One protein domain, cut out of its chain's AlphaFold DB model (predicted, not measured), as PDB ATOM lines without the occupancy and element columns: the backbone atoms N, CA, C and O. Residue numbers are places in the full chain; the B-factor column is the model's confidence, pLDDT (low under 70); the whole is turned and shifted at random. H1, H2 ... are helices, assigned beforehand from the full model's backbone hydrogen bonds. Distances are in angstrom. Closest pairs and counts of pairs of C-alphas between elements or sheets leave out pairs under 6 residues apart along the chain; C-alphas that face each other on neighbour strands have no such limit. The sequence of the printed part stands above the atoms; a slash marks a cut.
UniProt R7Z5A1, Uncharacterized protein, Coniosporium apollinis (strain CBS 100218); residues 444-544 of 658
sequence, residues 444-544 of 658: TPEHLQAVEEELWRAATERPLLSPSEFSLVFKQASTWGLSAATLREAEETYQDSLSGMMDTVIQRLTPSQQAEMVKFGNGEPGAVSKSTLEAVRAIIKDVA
ATOM      1  N   THR A 444      73.316  34.212 133.736       83.62
ATOM      2  CA  THR A 444      72.250  33.751 134.640       83.62
ATOM      3  C   THR A 444      70.966  33.523 133.823       83.62
ATOM      4  O   THR A 444      70.803  34.160 132.778       83.62
ATOM      5  N   PRO A 445      70.038  32.647 134.253       84.06
ATOM      6  CA  PRO A 445      68.810  32.387 133.493       84.06
ATOM      7  C   PRO A 445      68.032  33.665 133.135       84.06
ATOM      8  O   PRO A 445      67.516  33.783 132.031       84.06
ATOM      9  N   GLU A 446      68.053  34.662 134.023       83.31
ATOM     10  CA  GLU A 446      67.484  36.000 133.812       83.31
ATOM     11  C   GLU A 446      68.159  36.770 132.662       83.31
ATOM     12  O   GLU A 446      67.483  37.441 131.883       83.31
ATOM     13  N   HIS A 447      69.486  36.658 132.513       83.44
ATOM     14  CA  HIS A 447      70.198  37.232 131.370       83.44
ATOM     15  C   HIS A 447      69.837  36.501 130.075       83.44
ATOM     16  O   HIS A 447      69.571  37.164 129.080       83.44
ATOM     17  N   LEU A 448      69.791  35.163 130.074       85.75
ATOM     18  CA  LEU A 448      69.395  34.390 128.887       85.75
ATOM     19  C   LEU A 448      67.982  34.770 128.420       85.75
ATOM     20  O   LEU A 448      67.798  35.068 127.243       85.75
ATOM     21  N   GLN A 449      67.025  34.873 129.347       90.50
ATOM     22  CA  GLN A 449      65.660  35.309 129.054       90.50
ATOM     23  C   GLN A 449      65.610  36.745 128.498       90.50
ATOM     24  O   GLN A 449      64.924  36.997 127.512       90.50
ATOM     25  N   ALA A 450      66.365  37.690 129.070       88.50
ATOM     26  CA  ALA A 450      66.411  39.068 128.564       88.50
ATOM     27  C   ALA A 450      67.035  39.182 127.155       88.50
ATOM     28  O   ALA A 450      66.723  40.109 126.405       88.50
ATOM     29  N   VAL A 451      67.921  38.247 126.791       88.75
ATOM     30  CA  VAL A 451      68.518  38.146 125.450       88.75
ATOM     31  C   VAL A 451      67.546  37.505 124.466       88.75
ATOM     32  O   VAL A 451      67.434  37.982 123.341       88.75
ATOM     33  N   GLU A 452      66.826  36.469 124.893       92.69
ATOM     34  CA  GLU A 452      65.757  35.835 124.121       92.69
ATOM     35  C   GLU A 452      64.640  36.842 123.815       92.69
ATOM     36  O   GLU A 452      64.283  37.011 122.653       92.69
ATOM     37  N   GLU A 453      64.178  37.614 124.805       91.19
ATOM     38  CA  GLU A 453      63.219  38.705 124.590       91.19
ATOM     39  C   GLU A 453      63.695  39.721 123.543       91.19
ATOM     40  O   GLU A 453      62.936  40.075 122.645       91.19
ATOM     41  N   GLU A 454      64.933  40.218 123.630       88.88
ATOM     42  CA  GLU A 454      65.410  41.246 122.695       88.88
ATOM     43  C   GLU A 454      65.722  40.677 121.298       88.88
ATOM     44  O   GLU A 454      65.584  41.400 120.310       88.88
ATOM     45  N   LEU A 455      66.062  39.385 121.190       92.25
ATOM     46  CA  LEU A 455      66.134  38.652 119.922       92.25
ATOM     47  C   LEU A 455      64.739  38.510 119.288       92.25
ATOM     48  O   LEU A 455      64.582  38.781 118.099       92.25
ATOM     49  N   TRP A 456      63.716  38.176 120.077       93.12
ATOM     50  CA  TRP A 456      62.334  38.110 119.601       93.12
ATOM     51  C   TRP A 456      61.804  39.485 119.180       93.12
ATOM     52  O   TRP A 456      61.272  39.604 118.079       93.12
ATOM     53  N   ARG A 457      62.043  40.555 119.956       87.88
ATOM     54  CA  ARG A 457      61.725  41.935 119.528       87.88
ATOM     55  C   ARG A 457      62.481  42.347 118.263       87.88
ATOM     56  O   ARG A 457      61.961  43.126 117.468       87.88
ATOM     57  N   ALA A 458      63.705  41.858 118.068       86.25
ATOM     58  CA  ALA A 458      64.465  42.090 116.843       86.25
ATOM     59  C   ALA A 458      63.863  41.359 115.629       86.25
ATOM     60  O   ALA A 458      63.922  41.898 114.527       86.25
ATOM     61  N   ALA A 459      63.264  40.181 115.828       86.12
ATOM     62  CA  ALA A 459      62.590  39.422 114.777       86.12
ATOM     63  C   ALA A 459      61.199  39.983 114.421       86.12
ATOM     64  O   ALA A 459      60.914  40.167 113.241       86.12
ATOM     65  N   THR A 460      60.352  40.281 115.419       82.69
ATOM     66  CA  THR A 460      58.919  40.595 115.220       82.69
ATOM     67  C   THR A 460      58.572  42.081 115.327       82.69
ATOM     68  O   THR A 460      57.885  42.618 114.463       82.69
ATOM     69  N   GLU A 461      59.029  42.771 116.377       73.56
ATOM     70  CA  GLU A 461      58.681  44.180 116.636       73.56
ATOM     71  C   GLU A 461      59.533  45.163 115.819       73.56
ATOM     72  O   GLU A 461      59.150  46.320 115.635       73.56
ATOM     73  N   ARG A 462      60.709  44.734 115.341       66.44
ATOM     74  CA  ARG A 462      61.654  45.579 114.592       66.44
ATOM     75  C   ARG A 462      62.123  44.958 113.266       66.44
ATOM     76  O   ARG A 462      63.332  44.918 113.027       66.44
ATOM     77  N   PRO A 463      61.218  44.617 112.329       60.38
ATOM     78  CA  PRO A 463      61.601  44.177 110.980       60.38
ATOM     79  C   PRO A 463      62.337  45.271 110.172       60.38
ATOM     80  O   PRO A 463      62.843  45.018 109.086       60.38
ATOM     81  N   LEU A 464      62.429  46.497 110.707       63.16
ATOM     82  CA  LEU A 464      63.267  47.595 110.211       63.16
ATOM     83  C   LEU A 464      64.762  47.451 110.526       63.16
ATOM     84  O   LEU A 464      65.557  48.220 109.985       63.16
ATOM     85  N   LEU A 465      65.156  46.539 111.424       78.50
ATOM     86  CA  LEU A 465      66.568  46.215 111.608       78.50
ATOM     87  C   LEU A 465      67.114  45.724 110.272       78.50
ATOM     88  O   LEU A 465      66.584  44.777 109.692       78.50
ATOM     89  N   SER A 466      68.187  46.348 109.789       79.88
ATOM     90  CA  SER A 466      68.861  45.850 108.592       79.88
ATOM     91  C   SER A 466      69.358  44.415 108.825       79.88
ATOM     92  O   SER A 466      69.708  44.078 109.961       79.88
ATOM     93  N   PRO A 467      69.495  43.573 107.782       82.56
ATOM     94  CA  PRO A 467      70.061  42.230 107.934       82.56
ATOM     95  C   PRO A 467      71.439  42.231 108.616       82.56
ATOM     96  O   PRO A 467      71.783  41.305 109.347       82.56
ATOM     97  N   SER A 468      72.212  43.311 108.458       78.56
ATOM     98  CA  SER A 468      73.446  43.573 109.206       78.56
ATOM     99  C   SER A 468      73.245  43.764 110.717       78.56
ATOM    100  O   SER A 468      74.045  43.253 111.497       78.56
ATOM    101  N   GLU A 469      72.207  44.481 111.146       83.75
ATOM    102  CA  GLU A 469      71.907  44.713 112.565       83.75
ATOM    103  C   GLU A 469      71.257  43.488 113.212       83.75
ATOM    104  O   GLU A 469      71.668  43.102 114.307       83.75
ATOM    105  N   PHE A 470      70.334  42.811 112.519       88.62
ATOM    106  CA  PHE A 470      69.804  41.526 112.982       88.62
ATOM    107  C   PHE A 470      70.927  40.486 113.112       88.62
ATOM    108  O   PHE A 470      71.053  39.851 114.155       88.62
ATOM    109  N   SER A 471      71.842  40.394 112.135       86.50
ATOM    110  CA  SER A 471      73.009  39.502 112.223       86.50
ATOM    111  C   SER A 471      73.930  39.816 113.413       86.50
ATOM    112  O   SER A 471      74.574  38.906 113.935       86.50
ATOM    113  N   LEU A 472      74.001  41.072 113.877       85.75
ATOM    114  CA  LEU A 472      74.736  41.431 115.096       85.75
ATOM    115  C   LEU A 472      74.009  40.957 116.362       85.75
ATOM    116  O   LEU A 472      74.650  40.344 117.214       85.75
ATOM    117  N   VAL A 473      72.691  41.172 116.465       86.44
ATOM    118  CA  VAL A 473      71.873  40.670 117.590       86.44
ATOM    119  C   VAL A 473      71.917  39.140 117.648       86.44
ATOM    120  O   VAL A 473      72.200  38.575 118.699       86.44
ATOM    121  N   PHE A 474      71.750  38.471 116.508       91.62
ATOM    122  CA  PHE A 474      71.810  37.016 116.357       91.62
ATOM    123  C   PHE A 474      73.173  36.427 116.758       91.62
ATOM    124  O   PHE A 474      73.244  35.436 117.484       91.62
ATOM    125  N   LYS A 475      74.284  37.056 116.342       89.06
ATOM    126  CA  LYS A 475      75.636  36.644 116.765       89.06
ATOM    127  C   LYS A 475      75.865  36.872 118.256       89.06
ATOM    128  O   LYS A 475      76.507  36.051 118.900       89.06
ATOM    129  N   GLN A 476      75.331  37.953 118.819       87.88
ATOM    130  CA  GLN A 476      75.427  38.211 120.251       87.88
ATOM    131  C   GLN A 476      74.626  37.168 121.054       87.88
ATOM    132  O   GLN A 476      75.168  36.564 121.980       87.88
ATOM    133  N   ALA A 477      73.396  36.876 120.627       88.25
ATOM    134  CA  ALA A 477      72.537  35.821 121.160       88.25
ATOM    135  C   ALA A 477      73.211  34.434 121.143       88.25
ATOM    136  O   ALA A 477      73.201  33.734 122.160       88.25
ATOM    137  N   SER A 478      73.864  34.054 120.039       89.44
ATOM    138  CA  SER A 478      74.569  32.770 119.952       89.44
ATOM    139  C   SER A 478      75.841  32.724 120.806       89.44
ATOM    140  O   SER A 478      76.071  31.725 121.487       89.44
ATOM    141  N   THR A 479      76.619  33.815 120.896       87.62
ATOM    142  CA  THR A 479      77.769  33.886 121.827       87.62
ATOM    143  C   THR A 479      77.380  33.850 123.305       87.62
ATOM    144  O   THR A 479      78.222  33.551 124.150       87.62
ATOM    145  N   TRP A 480      76.118  34.143 123.626       88.38
ATOM    146  CA  TRP A 480      75.580  34.095 124.984       88.38
ATOM    147  C   TRP A 480      74.913  32.760 125.345       88.38
ATOM    148  O   TRP A 480      74.558  32.564 126.504       88.38
ATOM    149  N   GLY A 481      74.854  31.803 124.411       89.94
ATOM    150  CA  GLY A 481      74.476  30.416 124.693       89.94
ATOM    151  C   GLY A 481      72.984  30.102 124.563       89.94
ATOM    152  O   GLY A 481      72.536  29.105 125.129       89.94
ATOM    153  N   LEU A 482      72.218  30.914 123.824       92.69
ATOM    154  CA  LEU A 482      70.855  30.537 123.434       92.69
ATOM    155  C   LEU A 482      70.849  29.289 122.541       92.69
ATOM    156  O   LEU A 482      71.818  28.987 121.840       92.69
ATOM    157  N   SER A 483      69.744  28.539 122.591       93.31
ATOM    158  CA  SER A 483      69.651  27.253 121.901       93.31
ATOM    159  C   SER A 483      69.647  27.423 120.377       93.31
ATOM    160  O   SER A 483      69.102  28.389 119.843       93.31
ATOM    161  N   ALA A 484      70.206  26.447 119.658       91.75
ATOM    162  CA  ALA A 484      70.179  26.440 118.194       91.75
ATOM    163  C   ALA A 484      68.749  26.382 117.618       91.75
ATOM    164  O   ALA A 484      68.541  26.814 116.488       91.75
ATOM    165  N   ALA A 485      67.772  25.884 118.390       94.31
ATOM    166  CA  ALA A 485      66.357  25.938 118.032       94.31
ATOM    167  C   ALA A 485      65.819  27.373 118.146       94.31
ATOM    168  O   ALA A 485      65.373  27.917 117.146       94.31
ATOM    169  N   THR A 486      65.976  28.017 119.311       93.00
ATOM    170  CA  THR A 486      65.578  29.418 119.564       93.00
ATOM    171  C   THR A 486      66.161  30.378 118.525       93.00
ATOM    172  O   THR A 486      65.463  31.240 118.001       93.00
ATOM    173  N   LEU A 487      67.453  30.225 118.210       93.19
ATOM    174  CA  LEU A 487      68.129  31.043 117.202       93.19
ATOM    175  C   LEU A 487      67.487  30.854 115.822       93.19
ATOM    176  O   LEU A 487      67.143  31.839 115.175       93.19
ATOM    177  N   ARG A 488      67.289  29.602 115.395       94.62
ATOM    178  CA  ARG A 488      66.669  29.281 114.104       94.62
ATOM    179  C   ARG A 488      65.238  29.815 114.004       94.62
ATOM    180  O   ARG A 488      64.900  30.417 112.994       94.62
ATOM    181  N   GLU A 489      64.430  29.633 115.045       96.31
ATOM    182  CA  GLU A 489      63.034  30.082 115.090       96.31
ATOM    183  C   GLU A 489      62.935  31.615 114.965       96.31
ATOM    184  O   GLU A 489      62.101  32.133 114.223       96.31
ATOM    185  N   ALA A 490      63.853  32.350 115.606       92.31
ATOM    186  CA  ALA A 490      63.956  33.800 115.472       92.31
ATOM    187  C   ALA A 490      64.474  34.255 114.090       92.31
ATOM    188  O   ALA A 490      64.056  35.305 113.605       92.31
ATOM    189  N   GLU A 491      65.363  33.494 113.439       93.50
ATOM    190  CA  GLU A 491      65.820  33.778 112.067       93.50
ATOM    191  C   GLU A 491      64.716  33.528 111.031       93.50
ATOM    192  O   GLU A 491      64.493  34.385 110.176       93.50
ATOM    193  N   GLU A 492      63.988  32.415 111.137       94.31
ATOM    194  CA  GLU A 492      62.823  32.111 110.295       94.31
ATOM    195  C   GLU A 492      61.734  33.189 110.490       94.31
ATOM    196  O   GLU A 492      61.291  33.802 109.519       94.31
ATOM    197  N   THR A 493      61.427  33.562 111.738       93.50
ATOM    198  CA  THR A 493      60.467  34.640 112.059       93.50
ATOM    199  C   THR A 493      60.893  36.018 111.528       93.50
ATOM    200  O   THR A 493      60.048  36.804 111.089       93.50
ATOM    201  N   TYR A 494      62.190  36.343 111.551       92.12
ATOM    202  CA  TYR A 494      62.709  37.592 110.981       92.12
ATOM    203  C   TYR A 494      62.606  37.606 109.447       92.12
ATOM    204  O   TYR A 494      62.260  38.637 108.869       92.12
ATOM    205  N   GLN A 495      62.847  36.470 108.782       90.12
ATOM    206  CA  GLN A 495      62.670  36.342 107.331       90.12
ATOM    207  C   GLN A 495      61.193  36.472 106.924       90.12
ATOM    208  O   GLN A 495      60.892  37.245 106.013       90.12
ATOM    209  N   ASP A 496      60.271  35.830 107.647       89.94
ATOM    210  CA  ASP A 496      58.825  35.979 107.429       89.94
ATOM    211  C   ASP A 496      58.364  37.433 107.640       89.94
ATOM    212  O   ASP A 496      57.616  37.988 106.829       89.94
ATOM    213  N   SER A 497      58.866  38.095 108.689       88.25
ATOM    214  CA  SER A 497      58.535  39.493 109.002       88.25
ATOM    215  C   SER A 497      59.091  40.478 107.962       88.25
ATOM    216  O   SER A 497      58.426  41.458 107.616       88.25
ATOM    217  N   LEU A 498      60.279  40.206 107.404       86.81
ATOM    218  CA  LEU A 498      60.805  40.931 106.244       86.81
ATOM    219  C   LEU A 498      59.961  40.688 104.986       86.81
ATOM    220  O   LEU A 498      59.671  41.650 104.273       86.81
ATOM    221  N   SER A 499      59.543  39.444 104.716       87.50
ATOM    222  CA  SER A 499      58.703  39.123 103.554       87.50
ATOM    223  C   SER A 499      57.370  39.862 103.626       87.50
ATOM    224  O   SER A 499      57.038  40.600 102.705       87.50
ATOM    225  N   GLY A 500      56.665  39.789 104.761       88.69
ATOM    226  CA  GLY A 500      55.397  40.497 104.961       88.69
ATOM    227  C   GLY A 500      55.516  42.023 104.837       88.69
ATOM    228  O   GLY A 500      54.608  42.677 104.310       88.69
ATOM    229  N   MET A 501      56.650  42.614 105.242       87.56
ATOM    230  CA  MET A 501      56.921  44.029 104.964       87.56
ATOM    231  C   MET A 501      57.121  44.276 103.463       87.56
ATOM    232  O   MET A 501      56.536  45.215 102.925       87.56
ATOM    233  N   MET A 502      57.914  43.450 102.775       86.75
ATOM    234  CA  MET A 502      58.172  43.594 101.338       86.75
ATOM    235  C   MET A 502      56.906  43.396 100.498       86.75
ATOM    236  O   MET A 502      56.668  44.190  99.592       86.75
ATOM    237  N   ASP A 503      56.041  42.444 100.845       88.69
ATOM    238  CA  ASP A 503      54.718  42.272 100.236       88.69
ATOM    239  C   ASP A 503      53.842  43.516 100.451       88.69
ATOM    240  O   ASP A 503      53.223  44.016  99.511       88.69
ATOM    241  N   THR A 504      53.852  44.089 101.660       90.31
ATOM    242  CA  THR A 504      53.146  45.348 101.967       90.31
ATOM    243  C   THR A 504      53.705  46.537 101.173       90.31
ATOM    244  O   THR A 504      52.945  47.412 100.747       90.31
ATOM    245  N   VAL A 505      55.023  46.582 100.940       90.12
ATOM    246  CA  VAL A 505      55.669  47.586 100.082       90.12
ATOM    247  C   VAL A 505      55.232  47.403  98.629       90.12
ATOM    248  O   VAL A 505      54.751  48.356  98.020       90.12
ATOM    249  N   ILE A 506      55.330  46.184  98.091       90.25
ATOM    250  CA  ILE A 506      54.962  45.849  96.709       90.25
ATOM    251  C   ILE A 506      53.487  46.177  96.450       90.25
ATOM    252  O   ILE A 506      53.185  46.860  95.472       90.25
ATOM    253  N   GLN A 507      52.570  45.801  97.347       92.00
ATOM    254  CA  GLN A 507      51.136  46.102  97.225       92.00
ATOM    255  C   GLN A 507      50.810  47.607  97.204       92.00
ATOM    256  O   GLN A 507      49.781  47.995  96.652       92.00
ATOM    257  N   ARG A 508      51.666  48.461  97.784       94.00
ATOM    258  CA  ARG A 508      51.491  49.926  97.819       94.00
ATOM    259  C   ARG A 508      52.191  50.672  96.674       94.00
ATOM    260  O   ARG A 508      51.926  51.859  96.486       94.00
ATOM    261  N   LEU A 509      53.069  50.014  95.916       94.00
ATOM    262  CA  LEU A 509      53.671  50.570  94.699       94.00
ATOM    263  C   LEU A 509      52.663  50.598  93.539       94.00
ATOM    264  O   LEU A 509      51.746  49.781  93.471       94.00
ATOM    265  N   THR A 510      52.842  51.510  92.579       95.50
ATOM    266  CA  THR A 510      52.035  51.489  91.344       95.50
ATOM    267  C   THR A 510      52.388  50.272  90.473       95.50
ATOM    268  O   THR A 510      53.517  49.788  90.549       95.50
ATOM    269  N   PRO A 511      51.510  49.805  89.562       94.62
ATOM    270  CA  PRO A 511      51.816  48.658  88.697       94.62
ATOM    271  C   PRO A 511      53.098  48.797  87.855       94.62
ATOM    272  O   PRO A 511      53.770  47.805  87.581       94.62
ATOM    273  N   SER A 512      53.490  50.020  87.478       91.94
ATOM    274  CA  SER A 512      54.772  50.272  86.802       91.94
ATOM    275  C   SER A 512      55.976  50.131  87.741       91.94
ATOM    276  O   SER A 512      56.988  49.550  87.358       91.94
ATOM    277  N   GLN A 513      55.860  50.603  88.983       94.06
ATOM    278  CA  GLN A 513      56.887  50.457  90.019       94.06
ATOM    279  C   GLN A 513      57.019  48.999  90.494       94.06
ATOM    280  O   GLN A 513      58.130  48.519  90.705       94.06
ATOM    281  N   GLN A 514      55.899  48.274  90.597       92.50
ATOM    282  CA  GLN A 514      55.866  46.828  90.832       92.50
ATOM    283  C   GLN A 514      56.614  46.079  89.720       92.50
ATOM    284  O   GLN A 514      57.458  45.240  90.017       92.50
ATOM    285  N   ALA A 515      56.377  46.421  88.448       90.06
ATOM    286  CA  ALA A 515      57.089  45.814  87.323       90.06
ATOM    287  C   ALA A 515      58.608  46.095  87.351       90.06
ATOM    288  O   ALA A 515      59.393  45.186  87.086       90.06
ATOM    289  N   GLU A 516      59.043  47.308  87.718       90.12
ATOM    290  CA  GLU A 516      60.469  47.603  87.949       90.12
ATOM    291  C   GLU A 516      61.057  46.765  89.101       90.12
ATOM    292  O   GLU A 516      62.166  46.243  88.979       90.12
ATOM    293  N   MET A 517      60.315  46.595  90.200       87.94
ATOM    294  CA  MET A 517      60.747  45.797  91.355       87.94
ATOM    295  C   MET A 517      60.820  44.293  91.066       87.94
ATOM    296  O   MET A 517      61.785  43.655  91.481       87.94
ATOM    297  N   VAL A 518      59.868  43.729  90.316       87.50
ATOM    298  CA  VAL A 518      59.905  42.317  89.887       87.50
ATOM    299  C   VAL A 518      61.107  42.061  88.976       87.50
ATOM    300  O   VAL A 518      61.835  41.092  89.179       87.50
ATOM    301  N   LYS A 519      61.384  42.961  88.025       86.81
ATOM    302  CA  LYS A 519      62.569  42.869  87.155       86.81
ATOM    303  C   LYS A 519      63.873  42.902  87.950       86.81
ATOM    304  O   LYS A 519      64.757  42.088  87.701       86.81
ATOM    305  N   PHE A 520      63.967  43.789  88.940       85.69
ATOM    306  CA  PHE A 520      65.114  43.850  89.846       85.69
ATOM    307  C   PHE A 520      65.268  42.574  90.689       85.69
ATOM    308  O   PHE A 520      66.378  42.058  90.802       85.69
ATOM    309  N   GLY A 521      64.170  42.023  91.219       81.50
ATOM    310  CA  GLY A 521      64.168  40.747  91.946       81.50
ATOM    311  C   GLY A 521      64.607  39.556  91.085       81.50
ATOM    312  O   GLY A 521      65.358  38.704  91.553       81.50
ATOM    313  N   ASN A 522      64.231  39.548  89.803       83.75
ATOM    314  CA  ASN A 522      64.668  38.558  88.814       83.75
ATOM    315  C   ASN A 522      66.125  38.753  88.340       83.75
ATOM    316  O   ASN A 522      66.612  37.970  87.525       83.75
ATOM    317  N   GLY A 523      66.820  39.804  88.792       80.69
ATOM    318  CA  GLY A 523      68.171  40.139  88.338       80.69
ATOM    319  C   GLY A 523      68.251  40.661  86.897       80.69
ATOM    320  O   GLY A 523      69.336  40.656  86.314       80.69
ATOM    321  N   GLU A 524      67.138  41.114  86.302       81.94
ATOM    322  CA  GLU A 524      67.168  41.720  84.966       81.94
ATOM    323  C   GLU A 524      68.026  43.003  84.967       81.94
ATOM    324  O   GLU A 524      67.916  43.822  85.886       81.94
ATOM    325  N   PRO A 525      68.852  43.241  83.929       46.81
ATOM    326  CA  PRO A 525      69.709  44.421  83.845       46.81
ATOM    327  C   PRO A 525      68.905  45.692  83.515       46.81
ATOM    328  O   PRO A 525      68.904  46.185  82.388       46.81
ATOM    329  N   GLY A 526      68.246  46.252  84.529       68.81
ATOM    330  CA  GLY A 526      67.568  47.543  84.490       68.81
ATOM    331  C   GLY A 526      67.733  48.282  85.816       68.81
ATOM    332  O   GLY A 526      67.493  47.725  86.884       68.81
ATOM    333  N   ALA A 527      68.150  49.549  85.768       66.31
ATOM    334  CA  ALA A 527      68.228  50.370  86.970       66.31
ATOM    335  C   ALA A 527      66.809  50.727  87.443       66.31
ATOM    336  O   ALA A 527      66.094  51.438  86.738       66.31
ATOM    337  N   VAL A 528      66.427  50.259  88.638       87.00
ATOM    338  CA  VAL A 528      65.190  50.674  89.322       87.00
ATOM    339  C   VAL A 528      65.140  52.199  89.347       87.00
ATOM    340  O   VAL A 528      66.106  52.844  89.770       87.00
ATOM    341  N   SER A 529      64.048  52.792  88.866       91.38
ATOM    342  CA  SER A 529      63.997  54.239  88.685       91.38
ATOM    343  C   SER A 529      64.119  54.958  90.029       91.38
ATOM    344  O   SER A 529      63.655  54.481  91.069       91.38
ATOM    345  N   LYS A 530      64.719  56.156  90.021       89.44
ATOM    346  CA  LYS A 530      64.843  56.984  91.232       89.44
ATOM    347  C   LYS A 530      63.476  57.238  91.883       89.44
ATOM    348  O   LYS A 530      63.378  57.226  93.103       89.44
ATOM    349  N   SER A 531      62.429  57.372  91.069       90.94
ATOM    350  CA  SER A 531      61.020  57.435  91.471       90.94
ATOM    351  C   SER A 531      60.528  56.183  92.203       90.94
ATOM    352  O   SER A 531      59.852  56.315  93.219       90.94
ATOM    353  N   THR A 532      60.870  54.979  91.737       90.44
ATOM    354  CA  THR A 532      60.531  53.722  92.429       90.44
ATOM    355  C   THR A 532      61.292  53.599  93.747       90.44
ATOM    356  O   THR A 532      60.681  53.299  94.768       90.44
ATOM    357  N   LEU A 533      62.591  53.922  93.779       89.94
ATOM    358  CA  LEU A 533      63.379  53.919  95.022       89.94
ATOM    359  C   LEU A 533      62.877  54.954  96.045       89.94
ATOM    360  O   LEU A 533      62.852  54.678  97.244       89.94
ATOM    361  N   GLU A 534      62.453  56.138  95.597       91.06
ATOM    362  CA  GLU A 534      61.857  57.161  96.465       91.06
ATOM    363  C   GLU A 534      60.469  56.751  96.975       91.06
ATOM    364  O   GLU A 534      60.183  56.972  98.152       91.06
ATOM    365  N   ALA A 535      59.651  56.083  96.153       90.19
ATOM    366  CA  ALA A 535      58.361  55.530  96.565       90.19
ATOM    367  C   ALA A 535      58.512  54.377  97.572       90.19
ATOM    368  O   ALA A 535      57.902  54.428  98.637       90.19
ATOM    369  N   VAL A 536      59.391  53.402  97.310       90.38
ATOM    370  CA  VAL A 536      59.757  52.336  98.264       90.38
ATOM    371  C   VAL A 536      60.203  52.943  99.597       90.38
ATOM    372  O   VAL A 536      59.732  52.541 100.658       90.38
ATOM    373  N   ARG A 537      61.063  53.969  99.562       87.81
ATOM    374  CA  ARG A 537      61.563  54.636 100.773       87.81
ATOM    375  C   ARG A 537      60.498  55.452 101.512       87.81
ATOM    376  O   ARG A 537      60.641  55.645 102.717       87.81
ATOM    377  N   ALA A 538      59.469  55.947 100.825       89.50
ATOM    378  CA  ALA A 538      58.303  56.557 101.458       89.50
ATOM    379  C   ALA A 538      57.427  55.485 102.120       89.50
ATOM    380  O   ALA A 538      57.182  55.560 103.317       89.50
ATOM    381  N   ILE A 539      57.078  54.418 101.397       89.94
ATOM    382  CA  ILE A 539      56.229  53.343 101.922       89.94
ATOM    383  C   ILE A 539      56.871  52.660 103.137       89.94
ATOM    384  O   ILE A 539      56.195  52.468 104.142       89.94
ATOM    385  N   ILE A 540      58.176  52.362 103.101       85.06
ATOM    386  CA  ILE A 540      58.896  51.812 104.264       85.06
ATOM    387  C   ILE A 540      58.833  52.780 105.456       85.06
ATOM    388  O   ILE A 540      58.668  52.333 106.586       85.06
ATOM    389  N   LYS A 541      58.903  54.101 105.237       83.94
ATOM    390  CA  LYS A 541      58.738  55.100 106.310       83.94
ATOM    391  C   LYS A 541      57.312  55.207 106.848       83.94
ATOM    392  O   LYS A 541      57.170  55.598 107.998       83.94
ATOM    393  N   ASP A 542      56.301  54.874 106.054       82.94
ATOM    394  CA  ASP A 542      54.893  54.893 106.471       82.94
ATOM    395  C   ASP A 542      54.465  53.565 107.127       82.94
ATOM    396  O   ASP A 542      53.475  53.518 107.852       82.94
ATOM    397  N   VAL A 543      55.203  52.479 106.871       76.50
ATOM    398  CA  VAL A 543      55.063  51.171 107.541       76.50
ATOM    399  C   VAL A 543      55.926  51.097 108.812       76.50
ATOM    400  O   VAL A 543      55.604  50.348 109.729       76.50
ATOM    401  N   ALA A 544      56.996  51.893 108.905       63.47
ATOM    402  CA  ALA A 544      57.956  51.850 110.008       63.47
ATOM    403  C   ALA A 544      57.406  52.207 111.415       63.47
ATOM    404  O   ALA A 544      57.827  51.552 112.367       63.47
TER     405      ALA A 544
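Overview. This is residues 444 to 544 of the 658 residues of an uncharacterized protein of Coniosporium apollinis (strain CBS 100218) (UniProt R7Z5A1). One long helix, H3, joins two groups: H1 and H2 pack along its first part in an up-and-down bundle, each helix running against the one before, while H4 folds back and H5 crosses at its other end. The printed part has 101 residues with five named helices, H1 to H5, and no named strand. It is all helix and loose, radius of gyration of the C-alphas 16.8 A, spanning 53 by 26 by 17 A.

Along the chain. Find C-alpha 484 at (70.179, 26.440, 118.194); from there H3 runs 36.3 A to residue 508. Before it come H1, residues 445 to 459, 20.9 A, and H2, residues 467 to 479. After it come H4, residues 511 to 521, and H5, residues 530 to 543, ending at (55.063, 51.171, 107.541).

Arrangement. The hub, H3, touches H1 with residues 486 to 497 alone, closest C-alphas Tyr 494 and Ala 459, 4.2 A. Its residues 501 to 508 alone touch H5, at a steep tilt of 60 degrees, closest C-alphas Val 505 and Ile 539, 6.1 A. Every helix has each O i to N i+4 pair within hydrogen-bond range.

Size, cuts and confidence. The printed part has no cut and no long link; residues 462 to 464, 525 to 527 and 544 are under pLDDT 70.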